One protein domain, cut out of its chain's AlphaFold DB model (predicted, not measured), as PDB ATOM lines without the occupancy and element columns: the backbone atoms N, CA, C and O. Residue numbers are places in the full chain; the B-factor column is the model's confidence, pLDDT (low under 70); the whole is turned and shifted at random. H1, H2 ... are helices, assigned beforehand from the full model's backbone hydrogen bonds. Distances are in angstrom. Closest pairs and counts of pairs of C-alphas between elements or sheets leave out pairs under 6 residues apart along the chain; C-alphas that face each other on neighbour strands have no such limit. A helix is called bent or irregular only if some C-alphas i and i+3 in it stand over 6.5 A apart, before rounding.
ATOM      1  N   ALA A 117     315.227 259.844 366.966       91.75
ATOM      2  CA  ALA A 117     316.434 260.673 366.923       91.75
ATOM      3  C   ALA A 117     317.517 260.205 367.923       91.75
ATOM      4  O   ALA A 117     317.185 259.657 368.984       91.75
ATOM      5  N   PRO A 118     318.814 260.452 367.661       92.94
ATOM      6  CA  PRO A 118     319.889 260.206 368.621       92.94
ATOM      7  C   PRO A 118     319.588 260.763 370.022       92.94
ATOM      8  O   PRO A 118     318.902 261.770 370.178       92.94
ATOM      9  N   THR A 119     320.114 260.127 371.071       94.62
ATOM     10  CA  THR A 119     319.784 260.452 372.475       94.62
ATOM     11  C   THR A 119     319.947 261.933 372.830       94.62
ATOM     12  O   THR A 119     319.075 262.493 373.489       94.62
ATOM     13  N   ALA A 120     321.014 262.586 372.359       93.94
ATOM     14  CA  ALA A 120     321.242 264.009 372.619       93.94
ATOM     15  C   ALA A 120     320.167 264.905 371.975       93.94
ATOM     16  O   ALA A 120     319.680 265.848 372.597       93.94
ATOM     17  N   GLU A 121     319.770 264.583 370.747       94.44
ATOM     18  CA  GLU A 121     318.743 265.303 369.994       94.44
ATOM     19  C   GLU A 121     317.348 265.087 370.595       94.44
ATOM     20  O   GLU A 121     316.605 266.048 370.803       94.44
ATOM     21  N   LEU A 122     317.030 263.847 370.983       95.81
ATOM     22  CA  LEU A 122     315.800 263.511 371.700       95.81
ATOM     23  C   LEU A 122     315.691 264.284 373.026       95.81
ATOM     24  O   LEU A 122     314.637 264.839 373.340       95.81
ATOM     25  N   ALA A 123     316.781 264.349 373.799       97.31
ATOM     26  CA  ALA A 123     316.825 265.083 375.062       97.31
ATOM     27  C   ALA A 123     316.619 266.589 374.859       97.31
ATOM     28  O   ALA A 123     315.862 267.225 375.604       97.31
ATOM     29  N   ALA A 124     317.259 267.157 373.833       97.12
ATOM     30  CA  ALA A 124     317.095 268.556 373.466       97.12
ATOM     31  C   ALA A 124     315.641 268.870 373.085       97.12
ATOM     32  O   ALA A 124     315.096 269.876 373.546       97.12
ATOM     33  N   LEU A 125     314.985 267.991 372.320       97.44
ATOM     34  CA  LEU A 125     313.584 268.161 371.945       97.44
ATOM     35  C   LEU A 125     312.639 268.029 373.139       97.44
ATOM     36  O   LEU A 125     311.809 268.912 373.346       97.44
ATOM     37  N   ALA A 126     312.776 266.982 373.955       97.88
ATOM     38  CA  ALA A 126     311.954 266.814 375.156       97.88
ATOM     39  C   ALA A 126     312.062 268.039 376.078       97.88
ATOM     40  O   ALA A 126     311.061 268.546 376.584       97.88
ATOM     41  N   THR A 127     313.274 268.579 376.214       98.06
ATOM     42  CA  THR A 127     313.534 269.809 376.963       98.06
ATOM     43  C   THR A 127     312.864 271.035 376.335       98.06
ATOM     44  O   THR A 127     312.294 271.860 377.051       98.06
ATOM     45  N   ALA A 128     312.940 271.189 375.011       98.00
ATOM     46  CA  ALA A 128     312.304 272.298 374.305       98.00
ATOM     47  C   ALA A 128     310.773 272.242 374.433       98.00
ATOM     48  O   ALA A 128     310.144 273.271 374.674       98.00
ATOM     49  N   LEU A 129     310.182 271.047 374.335       98.06
ATOM     50  CA  LEU A 129     308.748 270.821 374.525       98.06
ATOM     51  C   LEU A 129     308.303 271.189 375.943       98.06
ATOM     52  O   LEU A 129     307.345 271.942 376.094       98.06
ATOM     53  N   GLU A 130     309.029 270.736 376.967       97.81
ATOM     54  CA  GLU A 130     308.730 271.067 378.365       97.81
ATOM     55  C   GLU A 130     308.786 272.580 378.615       97.81
ATOM     56  O   GLU A 130     307.848 273.163 379.156       97.81
ATOM     57  N   ARG A 131     309.841 273.256 378.139       96.69
ATOM     58  CA  ARG A 131     309.967 274.723 378.246       96.69
ATOM     59  C   ARG A 131     308.892 275.472 377.463       96.69
ATOM     60  O   ARG A 131     308.505 276.566 377.860       96.69
ATOM     61  N   GLY A 132     308.412 274.888 376.367       95.62
ATOM     62  CA  GLY A 132     307.299 275.398 375.573       95.62
ATOM     63  C   GLY A 132     305.917 275.114 376.170       95.62
ATOM     64  O   GLY A 132     304.923 275.394 375.505       95.62
ATOM     65  N   GLY A 133     305.828 274.537 377.376       96.00
ATOM     66  CA  GLY A 133     304.560 274.192 378.027       96.00
ATOM     67  C   GLY A 133     303.858 272.970 377.428       96.00
ATOM     68  O   GLY A 133     302.687 272.727 377.714       96.00
ATOM     69  N   ARG A 134     304.557 272.183 376.601       96.44
ATOM     70  CA  ARG A 134     304.042 270.981 375.925       96.44
ATOM     71  C   ARG A 134     304.503 269.707 376.641       96.44
ATOM     72  O   ARG A 134     305.013 268.772 376.026       96.44
ATOM     73  N   SER A 135     304.305 269.657 377.961       95.56
ATOM     74  CA  SER A 135     304.725 268.538 378.824       95.56
ATOM     75  C   SER A 135     304.104 267.195 378.430       95.56
ATOM     76  O   SER A 135     304.727 266.145 378.590       95.56
ATOM     77  N   GLY A 136     302.881 267.210 377.886       94.56
ATOM     78  CA  GLY A 136     302.219 266.010 377.368       94.56
ATOM     79  C   GLY A 136     302.988 265.376 376.209       94.56
ATOM     80  O   GLY A 136     303.237 264.169 376.229       94.56
ATOM     81  N   ASP A 137     303.435 266.198 375.256       96.44
ATOM     82  CA  ASP A 137     304.231 265.750 374.112       96.44
ATOM     83  C   ASP A 137     305.637 265.337 374.529       96.44
ATOM     84  O   ASP A 137     306.119 264.296 374.088       96.44
ATOM     85  N   ALA A 138     306.275 266.090 375.436       96.81
ATOM     86  CA  ALA A 138     307.571 265.711 376.001       96.81
ATOM     87  C   ALA A 138     307.499 264.315 376.638       96.81
ATOM     88  O   ALA A 138     308.351 263.461 376.391       96.81
ATOM     89  N   ARG A 139     306.440 264.038 377.410       94.38
ATOM     90  CA  ARG A 139     306.242 262.726 378.028       94.38
ATOM     91  C   ARG A 139     305.932 261.635 377.004       94.38
ATOM     92  O   ARG A 139     306.443 260.527 377.138       94.38
ATOM     93  N   ALA A 140     305.106 261.912 375.994       94.12
ATOM     94  CA  ALA A 140     304.807 260.948 374.935       94.12
ATOM     95  C   ALA A 140     306.074 260.551 374.157       94.12
ATOM     96  O   ALA A 140     306.333 259.361 373.980       94.12
ATOM     97  N   LEU A 141     306.895 261.540 373.801       95.50
ATOM     98  CA  LEU A 141     308.185 261.357 373.144       95.50
ATOM     99  C   LEU A 141     309.142 260.503 373.996       95.50
ATOM    100  O   LEU A 141     309.736 259.544 373.508       95.50
ATOM    101  N   LEU A 142     309.257 260.799 375.295       95.75
ATOM    102  CA  LEU A 142     310.110 260.036 376.213       95.75
ATOM    103  C   LEU A 142     309.611 258.602 376.441       95.75
ATOM    104  O   LEU A 142     310.426 257.689 376.567       95.75
ATOM    105  N   ARG A 143     308.294 258.361 376.432       94.19
ATOM    106  CA  ARG A 143     307.745 256.995 376.472       94.19
ATOM    107  C   ARG A 143     308.113 256.178 375.241       94.19
ATOM    108  O   ARG A 143     308.372 254.988 375.382       94.19
ATOM    109  N   GLN A 144     308.174 256.785 374.057       92.81
ATOM    110  CA  GLN A 144     308.618 256.088 372.845       92.81
ATOM    111  C   GLN A 144     310.073 255.608 372.969       92.81
ATOM    112  O   GLN A 144     310.422 254.538 372.472       92.81
ATOM    113  N   ALA A 145     310.909 256.339 373.712       93.31
ATOM    114  CA  ALA A 145     312.283 255.934 373.986       93.31
ATOM    115  C   ALA A 145     312.389 254.698 374.893       93.31
ATOM    116  O   ALA A 145     313.469 254.121 374.984       93.31
ATOM    117  N   ALA A 146     311.297 254.238 375.518       92.94
ATOM    118  CA  ALA A 146     311.311 253.089 376.418       92.94
ATOM    119  C   ALA A 146     311.786 251.788 375.758       92.94
ATOM    120  O   ALA A 146     312.143 250.877 376.486       92.94
ATOM    121  N   GLY A 147     311.835 251.673 374.428       91.19
ATOM    122  CA  GLY A 147     312.428 250.517 373.738       91.19
ATOM    123  C   GLY A 147     313.958 250.549 373.608       91.19
ATOM    124  O   GLY A 147     314.544 249.583 373.131       91.19
ATOM    125  N   ARG A 148     314.626 251.644 373.997       94.69
ATOM    126  CA  ARG A 148     316.072 251.826 373.778       94.69
ATOM    127  C   ARG A 148     316.936 250.949 374.696       94.69
ATOM    128  O   ARG A 148     316.475 250.549 375.769       94.69
ATOM    129  N   PRO A 149     318.193 250.662 374.320       95.38
ATOM    130  CA  PRO A 149     319.156 250.022 375.210       95.38
ATOM    131  C   PRO A 149     319.301 250.756 376.549       95.38
ATOM    132  O   PRO A 149     319.232 251.982 376.623       95.38
ATOM    133  N   THR A 150     319.564 250.004 377.616       95.69
ATOM    134  CA  THR A 150     319.696 250.535 378.980       95.69
ATOM    135  C   THR A 150     320.735 251.652 379.103       95.69
ATOM    136  O   THR A 150     320.496 252.637 379.800       95.69
ATOM    137  N   ALA A 151     321.871 251.527 378.410       94.12
ATOM    138  CA  ALA A 151     322.914 252.552 378.408       94.12
ATOM    139  C   ALA A 151     322.411 253.882 377.817       94.12
ATOM    140  O   ALA A 151     322.658 254.943 378.391       94.12
ATOM    141  N   ASP A 152     321.635 253.819 376.732       96.62
ATOM    142  CA  ASP A 152     321.050 255.001 376.094       96.62
ATOM    143  C   ASP A 152     319.988 255.650 376.981       96.62
ATOM    144  O   ASP A 152     319.912 256.872 377.053       96.62
ATOM    145  N   LEU A 153     319.192 254.848 377.697       97.38
ATOM    146  CA  LEU A 153     318.202 255.345 378.655       97.38
ATOM    147  C   LEU A 153     318.851 256.034 379.861       97.38
ATOM    148  O   LEU A 153     318.364 257.076 380.303       97.38
ATOM    149  N   ALA A 154     319.958 255.493 380.376       97.06
ATOM    150  CA  ALA A 154     320.718 256.124 381.452       97.06
ATOM    151  C   ALA A 154     321.335 257.457 380.994       97.06
ATOM    152  O   ALA A 154     321.216 258.465 381.692       97.06
ATOM    153  N   ALA A 155     321.923 257.486 379.791       96.81
ATOM    154  CA  ALA A 155     322.450 258.707 379.187       96.81
ATOM    155  C   ALA A 155     321.345 259.749 378.941       96.81
ATOM    156  O   ALA A 155     321.519 260.926 379.263       96.81
ATOM    157  N   LEU A 156     320.183 259.315 378.439       97.81
ATOM    158  CA  LEU A 156     319.010 260.166 378.244       97.81
ATOM    159  C   LEU A 156     318.579 260.800 379.568       97.81
ATOM    160  O   LEU A 156     318.507 262.024 379.652       97.81
ATOM    161  N   ALA A 157     318.372 259.996 380.615       97.88
ATOM    162  CA  ALA A 157     317.989 260.486 381.938       97.88
ATOM    163  C   ALA A 157     318.993 261.505 382.504       97.88
ATOM    164  O   ALA A 157     318.573 262.511 383.068       97.88
ATOM    165  N   GLY A 158     320.299 261.284 382.313       97.25
ATOM    166  CA  GLY A 158     321.349 262.210 382.756       97.25
ATOM    167  C   GLY A 158     321.442 263.515 381.960       97.25
ATOM    168  O   GLY A 158     321.925 264.515 382.484       97.25
ATOM    169  N   SER A 159     320.970 263.529 380.714       97.00
ATOM    170  CA  SER A 159     320.978 264.722 379.852       97.00
ATOM    171  C   SER A 159     319.741 265.615 380.005       97.00
ATOM    172  O   SER A 159     319.736 266.759 379.547       97.00
ATOM    173  N   LEU A 160     318.684 265.099 380.634       98.00
ATOM    174  CA  LEU A 160     317.409 265.788 380.776       98.00
ATOM    175  C   LEU A 160     317.411 266.719 382.005       98.00
ATOM    176  O   LEU A 160     317.832 266.319 383.090       98.00
ATOM    177  N   PRO A 161     316.886 267.950 381.895       96.44
ATOM    178  CA  PRO A 161     316.657 268.804 383.052       96.44
ATOM    179  C   PRO A 161     315.382 268.395 383.798       96.44
ATOM    180  O   PRO A 161     314.410 267.929 383.198       96.44
ATOM    181  N   ALA A 162     315.354 268.627 385.113       95.12
ATOM    182  CA  ALA A 162     314.139 268.458 385.908       95.12
ATOM    183  C   ALA A 162     312.956 269.255 385.303       95.12
ATOM    184  O   ALA A 162     313.169 270.378 384.837       95.12
ATOM    185  N   PRO A 163     311.725 268.704 385.313       95.06
ATOM    186  CA  PRO A 163     311.304 267.459 385.978       95.06
ATOM    187  C   PRO A 163     311.416 266.181 385.117       95.06
ATOM    188  O   PRO A 163     311.027 265.100 385.564       95.06
ATOM    189  N   LEU A 164     311.937 266.274 383.890       97.69
ATOM    190  CA  LEU A 164     311.848 265.211 382.881       97.69
ATOM    191  C   LEU A 164     312.523 263.874 383.252       97.69
ATOM    192  O   LEU A 164     311.912 262.841 382.966       97.69
ATOM    193  N   PRO A 165     313.703 263.823 383.910       97.94
ATOM    194  CA  PRO A 165     314.316 262.551 384.289       97.94
ATOM    195  C   PRO A 165     313.411 261.705 385.182       97.94
ATOM    196  O   PRO A 165     313.257 260.510 384.952       97.94
ATOM    197  N   ALA A 166     312.767 262.323 386.174       96.56
ATOM    198  CA  ALA A 166     311.884 261.611 387.092       96.56
ATOM    199  C   ALA A 166     310.638 261.074 386.373       96.56
ATOM    200  O   ALA A 166     310.230 259.942 386.617       96.56
ATOM    201  N   ALA A 167     310.068 261.855 385.449       96.31
ATOM    202  CA  ALA A 167     308.942 261.414 384.630       96.31
ATOM    203  C   ALA A 167     309.317 260.233 383.718       96.31
ATOM    204  O   ALA A 167     308.570 259.256 383.658       96.31
ATOM    205  N   LEU A 168     310.486 260.292 383.068       97.56
ATOM    206  CA  LEU A 168     311.020 259.194 382.260       97.56
ATOM    207  C   LEU A 168     311.204 257.932 383.107       97.56
ATOM    208  O   LEU A 168     310.686 256.878 382.754       97.56
ATOM    209  N   LEU A 169     311.911 258.030 384.234       97.81
ATOM    210  CA  LEU A 169     312.210 256.878 385.090       97.81
ATOM    211  C   LEU A 169     310.946 256.255 385.689       97.81
ATOM    212  O   LEU A 169     310.877 255.035 385.837       97.81
ATOM    213  N   HIS A 170     309.929 257.069 385.972       96.50
ATOM    214  CA  HIS A 170     308.622 256.576 386.388       96.50
ATOM    215  C   HIS A 170     307.928 255.759 385.293       96.50
ATOM    216  O   HIS A 170     307.446 254.659 385.559       96.50
ATOM    217  N   ASP A 171     307.915 256.255 384.054       96.44
ATOM    218  CA  ASP A 171     307.346 255.511 382.926       96.44
ATOM    219  C   ASP A 171     308.156 254.235 382.627       96.44
ATOM    220  O   ASP A 171     307.576 253.174 382.395       96.44
ATOM    221  N   LEU A 172     309.491 254.285 382.714       97.00
ATOM    222  CA  LEU A 172     310.352 253.111 382.535       97.00
ATOM    223  C   LEU A 172     310.092 252.027 383.585       97.00
ATOM    224  O   LEU A 172     310.027 250.855 383.219       97.00
ATOM    225  N   ALA A 173     309.888 252.393 384.855       96.62
ATOM    226  CA  ALA A 173     309.537 251.438 385.908       96.62
ATOM    227  C   ALA A 173     308.262 250.647 385.568       96.62
ATOM    228  O   ALA A 173     308.176 249.457 385.866       96.62
ATOM    229  N   ALA A 174     307.292 251.284 384.905       94.75
ATOM    230  CA  ALA A 174     306.049 250.644 384.490       94.75
ATOM    231  C   ALA A 174     306.179 249.807 383.204       94.75
ATOM    232  O   ALA A 174     305.441 248.829 383.054       94.75
ATOM    233  N   LEU A 175     307.061 250.203 382.280       95.31
ATOM    234  CA  LEU A 175     307.145 249.656 380.920       95.31
ATOM    235  C   LEU A 175     308.237 248.592 380.731       95.31
ATOM    236  O   LEU A 175     308.118 247.775 379.820       95.31
ATOM    237  N   ARG A 176     309.302 248.600 381.544       94.94
ATOM    238  CA  ARG A 176     310.457 247.703 381.377       94.94
ATOM    239  C   ARG A 176     310.365 246.459 382.268       94.94
ATOM    240  O   ARG A 176     309.855 246.536 383.389       94.94
ATOM    241  N   PRO A 177     310.886 245.312 381.805       92.94
ATOM    242  CA  PRO A 177     311.002 244.111 382.614       92.94
ATOM    243  C   PRO A 177     312.029 244.274 383.758       92.94
ATOM    244  O   PRO A 177     312.915 245.135 383.699       92.94
ATOM    245  N   PRO A 178     311.922 243.457 384.825       92.31
ATOM    246  CA  PRO A 178     312.749 243.591 386.025       92.31
ATOM    247  C   PRO A 178     314.265 243.525 385.803       92.31
ATOM    248  O   PRO A 178     314.999 244.270 386.444       92.31
ATOM    249  N   ASP A 179     314.744 242.643 384.933       92.19
ATOM    250  CA  ASP A 179     316.167 242.439 384.641       92.19
ATOM    251  C   ASP A 179     316.802 243.677 383.992       92.19
ATOM    252  O   ASP A 179     317.869 244.134 384.409       92.19
ATOM    253  N   GLU A 180     316.100 244.293 383.046       96.25
ATOM    254  CA  GLU A 180     316.553 245.525 382.406       96.25
ATOM    255  C   GLU A 180     316.501 246.721 383.364       96.25
ATOM    256  O   GLU A 180     317.387 247.579 383.327       96.25
ATOM    257  N   LEU A 181     315.517 246.756 384.272       96.94
ATOM    258  CA  LEU A 181     315.447 247.756 385.342       96.94
ATOM    259  C   LEU A 181     316.601 247.626 386.342       96.94
ATOM    260  O   LEU A 181     317.087 248.645 386.826       96.94
ATOM    261  N   VAL A 182     317.075 246.411 386.633       97.06
ATOM    262  CA  VAL A 182     318.278 246.203 387.458       97.06
ATOM    263  C   VAL A 182     319.517 246.735 386.741       97.06
ATOM    264  O   VAL A 182     320.310 247.450 387.354       97.06
ATOM    265  N   GLY A 183     319.664 246.454 385.443       97.06
ATOM    266  CA  GLY A 183     320.747 247.019 384.634       97.06
ATOM    267  C   GLY A 183     320.714 248.551 384.598       97.06
ATOM    268  O   GLY A 183     321.748 249.201 384.746       97.06
ATOM    269  N   LEU A 184     319.519 249.135 384.460       97.94
ATOM    270  CA  LEU A 184     319.329 250.586 384.485       97.94
ATOM    271  C   LEU A 184     319.695 251.164 385.850       97.94
ATOM    272  O   LEU A 184     320.438 252.137 385.928       97.94
ATOM    273  N   ALA A 185     319.222 250.543 386.929       97.62
ATOM    274  CA  ALA A 185     319.536 250.955 388.289       97.62
ATOM    275  C   ALA A 185     321.047 250.915 388.563       97.62
ATOM    276  O   ALA A 185     321.573 251.852 389.156       97.62
ATOM    277  N   ALA A 186     321.758 249.892 388.080       96.75
ATOM    278  CA  ALA A 186     323.213 249.807 388.194       96.75
ATOM    279  C   ALA A 186     323.925 250.951 387.448       96.75
ATOM    280  O   ALA A 186     324.845 251.556 387.990       96.75
ATOM    281  N   ALA A 187     323.472 251.295 386.237       97.12
ATOM    282  CA  ALA A 187     324.021 252.420 385.475       97.12
ATOM    283  C   ALA A 187     323.744 253.787 386.135       97.12
ATOM    284  O   ALA A 187     324.528 254.726 385.990       97.12
ATOM    285  N   LEU A 188     322.631 253.904 386.866       97.25
ATOM    286  CA  LEU A 188     322.222 255.131 387.549       97.25
ATOM    287  C   LEU A 188     322.779 255.268 388.971       97.25
ATOM    288  O   LEU A 188     322.757 256.380 389.486       97.25
ATOM    289  N   GLU A 189     323.281 254.202 389.602       94.25
ATOM    290  CA  GLU A 189     323.750 254.208 391.002       94.25
ATOM    291  C   GLU A 189     324.731 255.355 391.328       94.25
ATOM    292  O   GLU A 189     324.501 256.041 392.334       94.25
ATOM    293  N   PRO A 190     325.714 255.687 390.461       93.38
ATOM    294  CA  PRO A 190     326.610 256.819 390.705       93.38
ATOM    295  C   PRO A 190     325.891 258.180 390.759       93.38
ATOM    296  O   PRO A 190     326.374 259.127 391.380       93.38
ATOM    297  N   HIS A 191     324.716 258.290 390.133       94.31
ATOM    298  CA  HIS A 191     323.897 259.496 390.040       94.31
ATOM    299  C   HIS A 191     322.736 259.424 391.038       94.31
ATOM    300  O   HIS A 191     321.599 259.101 390.687       94.31
ATOM    301  N   ARG A 192     323.019 259.755 392.303       93.50
ATOM    302  CA  ARG A 192     322.104 259.563 393.447       93.50
ATOM    303  C   ARG A 192     320.687 260.099 393.231       93.50
ATOM    304  O   ARG A 192     319.739 259.462 393.678       93.50
ATOM    305  N   GLU A 193     320.532 261.234 392.552       95.50
ATOM    306  CA  GLU A 193     319.217 261.818 392.255       95.50
ATOM    307  C   GLU A 193     318.416 260.977 391.254       95.50
ATOM    308  O   GLU A 193     317.242 260.696 391.486       95.50
ATOM    309  N   LEU A 194     319.053 260.516 390.174       97.44
ATOM    310  CA  LEU A 194     318.413 259.676 389.159       97.44
ATOM    311  C   LEU A 194     318.091 258.292 389.716       97.44
ATOM    312  O   LEU A 194     316.978 257.797 389.549       97.44
ATOM    313  N   TYR A 195     319.036 257.691 390.440       97.44
ATOM    314  CA  TYR A 195     318.789 256.439 391.147       97.44
ATOM    315  C   TYR A 195     317.626 256.584 392.137       97.44
ATOM    316  O   TYR A 195     316.720 255.751 392.170       97.44
ATOM    317  N   GLY A 196     317.615 257.673 392.912       96.94
ATOM    318  CA  GLY A 196     316.536 258.001 393.840       96.94
ATOM    319  C   GLY A 196     315.183 258.146 393.144       96.94
ATOM    320  O   GLY A 196     314.193 257.617 393.646       96.94
ATOM    321  N   ALA A 197     315.132 258.785 391.975       97.38
ATOM    322  CA  ALA A 197     313.906 258.926 391.190       97.38
ATOM    323  C   ALA A 197     313.378 257.577 390.669       97.38
ATOM    324  O   ALA A 197     312.181 257.306 390.783       97.38
ATOM    325  N   LEU A 198     314.257 256.701 390.166       97.94
ATOM    326  CA  LEU A 198     313.875 255.343 389.766       97.94
ATOM    327  C   LEU A 198     313.360 254.538 390.964       97.94
ATOM    328  O   LEU A 198     312.302 253.914 390.888       97.94
ATOM    329  N   LEU A 199     314.079 254.579 392.087       97.38
ATOM    330  CA  LEU A 199     313.668 253.870 393.292       97.38
ATOM    331  C   LEU A 199     312.319 254.385 393.805       97.38
ATOM    332  O   LEU A 199     311.476 253.575 394.169       97.38
ATOM    333  N   ALA A 200     312.092 255.701 393.788       96.81
ATOM    334  CA  ALA A 200     310.824 256.302 394.196       96.81
ATOM    335  C   ALA A 200     309.658 255.780 393.345       96.81
ATOM    336  O   ALA A 200     308.608 255.446 393.893       96.81
ATOM    337  N   ALA A 201     309.858 255.646 392.030       96.31
ATOM    338  CA  ALA A 201     308.865 255.060 391.137       96.31
ATOM    339  C   ALA A 201     308.576 253.586 391.466       96.31
ATOM    340  O   ALA A 201     307.411 253.204 391.546       96.31
ATOM    341  N   LEU A 202     309.608 252.775 391.721       96.62
ATOM    342  CA  LEU A 202     309.438 251.362 392.084       96.62
ATOM    343  C   LEU A 202     308.738 251.188 393.440       96.62
ATOM    344  O   LEU A 202     307.914 250.291 393.596       96.62
ATOM    345  N   THR A 203     309.044 252.041 394.419       95.69
ATOM    346  CA  THR A 203     308.438 251.978 395.759       95.69
ATOM    347  C   THR A 203     307.039 252.585 395.827       95.69
ATOM    348  O   THR A 203     306.322 252.347 396.792       95.69
ATOM    349  N   ALA A 204     306.616 253.353 394.818       95.06
ATOM    350  CA  ALA A 204     305.246 253.863 394.753       95.06
ATOM    351  C   ALA A 204     304.209 252.731 394.595       95.06
ATOM    352  O   ALA A 204     303.064 252.891 395.011       95.06
ATOM    353  N   ASP A 205     304.623 251.587 394.036       92.44
ATOM    354  CA  ASP A 205     303.835 250.354 393.947       92.44
ATOM    355  C   ASP A 205     304.731 249.130 394.213       92.44
ATOM    356  O   ASP A 205     305.092 248.352 393.323       92.44
ATOM    357  N   GLU A 206     305.121 248.959 395.480       90.88
ATOM    358  CA  GLU A 206     305.982 247.846 395.902       90.88
ATOM    359  C   GLU A 206     305.384 246.471 395.581       90.88
ATOM    360  O   GLU A 206     306.123 245.502 395.386       90.88
ATOM    361  N   VAL A 207     304.052 246.359 395.531       92.69
ATOM    362  CA  VAL A 207     303.377 245.097 395.218       92.69
ATOM    363  C   VAL A 207     303.669 244.706 393.776       92.69
ATOM    364  O   VAL A 207     304.114 243.580 393.542       92.69
ATOM    365  N   ARG A 208     303.490 245.637 392.832       92.81
ATOM    366  CA  ARG A 208     303.820 245.425 391.419       92.81
ATOM    367  C   ARG A 208     305.312 245.188 391.204       92.81
ATOM    368  O   ARG A 208     305.685 244.338 390.398       92.81
ATOM    369  N   HIS A 209     306.168 245.905 391.931       94.81
ATOM    370  CA  HIS A 209     307.617 245.895 391.707       94.81
ATOM    371  C   HIS A 209     308.407 244.984 392.657       94.81
ATOM    372  O   HIS A 209     309.639 245.028 392.669       94.81
ATOM    373  N   ARG A 210     307.736 244.106 393.414       94.50
ATOM    374  CA  ARG A 210     308.364 243.225 394.416       94.50
ATOM    375  C   ARG A 210     309.544 242.425 393.865       94.50
ATOM    376  O   ARG A 210     310.588 242.354 394.514       94.50
ATOM    377  N   SER A 211     309.387 241.831 392.683       94.25
ATOM    378  CA  SER A 211     310.435 241.028 392.042       94.25
ATOM    379  C   SER A 211     311.628 241.882 391.618       94.25
ATOM    380  O   SER A 211     312.767 241.492 391.859       94.25
ATOM    381  N   THR A 212     311.384 243.076 391.071       96.44
ATOM    382  CA  THR A 212     312.441 244.037 390.721       96.44
ATOM    383  C   THR A 212     313.203 244.484 391.966       96.44
ATOM    384  O   THR A 212     314.426 244.405 391.999       96.44
ATOM    385  N   LEU A 213     312.499 244.868 393.037       96.94
ATOM    386  CA  LEU A 213     313.114 245.251 394.313       96.94
ATOM    387  C   LEU A 213     313.908 244.094 394.944       96.94
ATOM    388  O   LEU A 213     314.938 244.316 395.577       96.94
ATOM    389  N   ALA A 214     313.459 242.847 394.788       94.94
ATOM    390  CA  ALA A 214     314.230 241.681 395.212       94.94
ATOM    391  C   ALA A 214     315.509 241.501 394.386       94.94
ATOM    392  O   ALA A 214     316.573 241.292 394.964       94.94
ATOM    393  N   ALA A 215     315.422 241.641 393.064       95.81
ATOM    394  CA  ALA A 215     316.568 241.528 392.173       95.81
ATOM    395  C   ALA A 215     317.616 242.628 392.424       95.81
ATOM    396  O   ALA A 215     318.806 242.325 392.460       95.81
ATOM    397  N   LEU A 216     317.189 243.866 392.705       96.69
ATOM    398  CA  LEU A 216     318.084 244.954 393.118       96.69
ATOM    399  C   LEU A 216     318.879 244.589 394.377       96.69
ATOM    400  O   LEU A 216     320.099 244.740 394.395       96.69
ATOM    401  N   ARG A 217     318.215 244.043 395.406       96.00
ATOM    402  CA  ARG A 217     318.887 243.596 396.639       96.00
ATOM    403  C   ARG A 217     319.896 242.485 396.371       96.00
ATOM    404  O   ARG A 217     320.999 242.533 396.904       96.00
ATOM    405  N   THR A 218     319.544 241.509 395.532       96.25
ATOM    406  CA  THR A 218     320.458 240.428 395.129       96.25
ATOM    407  C   THR A 218     321.679 240.964 394.378       96.25
ATOM    408  O   THR A 218     322.779 240.454 394.563       96.25
ATOM    409  N   ALA A 219     321.506 242.022 393.581       94.38
ATOM    410  CA  ALA A 219     322.589 242.720 392.889       94.38
ATOM    411  C   ALA A 219     323.398 243.674 393.796       94.38
ATOM    412  O   ALA A 219     324.321 244.329 393.321       94.38
ATOM    413  N   GLY A 220     323.067 243.774 395.091       94.75
ATOM    414  CA  GLY A 220     323.745 244.657 396.044       94.75
ATOM    415  C   GLY A 220     323.355 246.136 395.937       94.75
ATOM    416  O   GLY A 220     324.017 246.981 396.536       94.75
ATOM    417  N   LEU A 221     322.291 246.465 395.199       95.44
ATOM    418  CA  LEU A 221     321.823 247.838 395.014       95.44
ATOM    419  C   LEU A 221     320.879 248.273 396.155       95.44
ATOM    420  O   LEU A 221     320.048 247.483 396.618       95.44
ATOM    421  N   PRO A 222     320.967 249.534 396.625       92.31
ATOM    422  CA  PRO A 222     320.187 250.004 397.767       92.31
ATOM    423  C   PRO A 222     318.705 250.181 397.414       92.31
ATOM    424  O   PRO A 222     318.354 250.987 396.561       92.31
ATOM    425  N   THR A 223     317.800 249.494 398.111       91.56
ATOM    426  CA  THR A 223     316.343 249.599 397.875       91.56
ATOM    427  C   THR A 223     315.615 250.491 398.876       91.56
ATOM    428  O   THR A 223     314.398 250.418 399.012       91.56
ATOM    429  N   THR A 224     316.349 251.327 399.601       84.25
ATOM    430  CA  THR A 224     315.783 252.313 400.524       84.25
ATOM    431  C   THR A 224     316.261 253.691 400.099       84.25
ATOM    432  O   THR A 224     317.443 253.876 399.806       84.25
ATOM    433  N   GLN A 225     315.341 254.655 400.054       73.19
ATOM    434  CA  GLN A 225     315.675 256.050 399.782       73.19
ATOM    435  C   GLN A 225     316.729 256.522 400.788       73.19
ATOM    436  O   GLN A 225     316.587 256.314 401.996       73.19
ATOM    437  N   ALA A 226     317.798 257.154 400.304       65.38
ATOM    438  CA  ALA A 226     318.755 257.787 401.197       65.38
ATOM    439  C   ALA A 226     318.037 258.920 401.942       65.38
ATOM    440  O   ALA A 226     317.432 259.787 401.314       65.38
TER     441      ALA A 226
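This is residues 117 to 226 of the 236 residues of an uncharacterized protein of Streptomyces sp. CB01881 (UniProt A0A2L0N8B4). Three helical hairpins, H1 with H2, H3 with H4 and H5 with H6, stack one after another along the longest axis, and H7 closes the far end, packing mainly on H5. The chain winds in stacked turns, with H1, H3 and H5 in one layer and H2, H4 and H6 in the other; residues 219 to 226 fold back from H7 toward H6. The printed part has 110 residues with seven named helices, H1 to H7 in chain order, and no named strand; the class is all helix. It is compact, with a radius of gyration of the C-alphas of 13.4 A, yet elongated, spanning 40 by 24 by 23 A.

H1, H2 and H7 are the longest helices by residues, 13 each. H1, residues 119 to 131, is 18.3 A long and begins at C-alpha 119 (319.784, 260.452, 372.475). H2, residues 135 to 147, is 20.2 A long and only just irregular: C-alphas 144 and 147 are 6.8 A apart. H7, residues 206 to 218, is 16.3 A long and irregular, with C-alphas 208 and 211 8.0 A apart; it ends at C-alpha 218 (320.458, 240.428, 395.129). Between them come H3, residues 150 to 159; H4, residues 164 to 175, 16.4 A; H5, residues 178 to 188; and H6, residues 192 to 203, 15.8 A.

H1 and H2 form a hairpin at a shallow tilt of 21 degrees, with the C-alphas of Ala 126 and Ala 138 closest at 4.6 A. H1 touches H3 with residues 119 to 123 alone, Thr 119 to Leu 156 at 5.8 A between C-alphas. H2 touches H4, with the C-alphas of Leu 142 and Leu 168 closest at 6.2 A. H3, H4, H5 and H6 form an up-and-down bundle, each running against the one before. H4 and H6 touch, with the C-alphas of His 170 and Ala 201 closest at 5.0 A. H3 touches H5, Thr 150 to Leu 184 at 5.5 A between C-alphas. H5 touches H7 at a steep tilt of 62 degrees, with the C-alphas of Pro 178 and Thr 212 closest at 4.7 A. H1 and H7 are apart. Every O i to N i+4 pair is within hydrogen-bond range in H1, H3, H4, H5 and H6; in H2 and in H7 it is 7 of 9.

The two C-alphas farthest apart, of Gly 132 and Thr 218, are 42.2 A apart. The printed part has no cut, and the six links between helices are tight. The mean pLDDT of the printed part is 95.1; residue 226 alone is under 70.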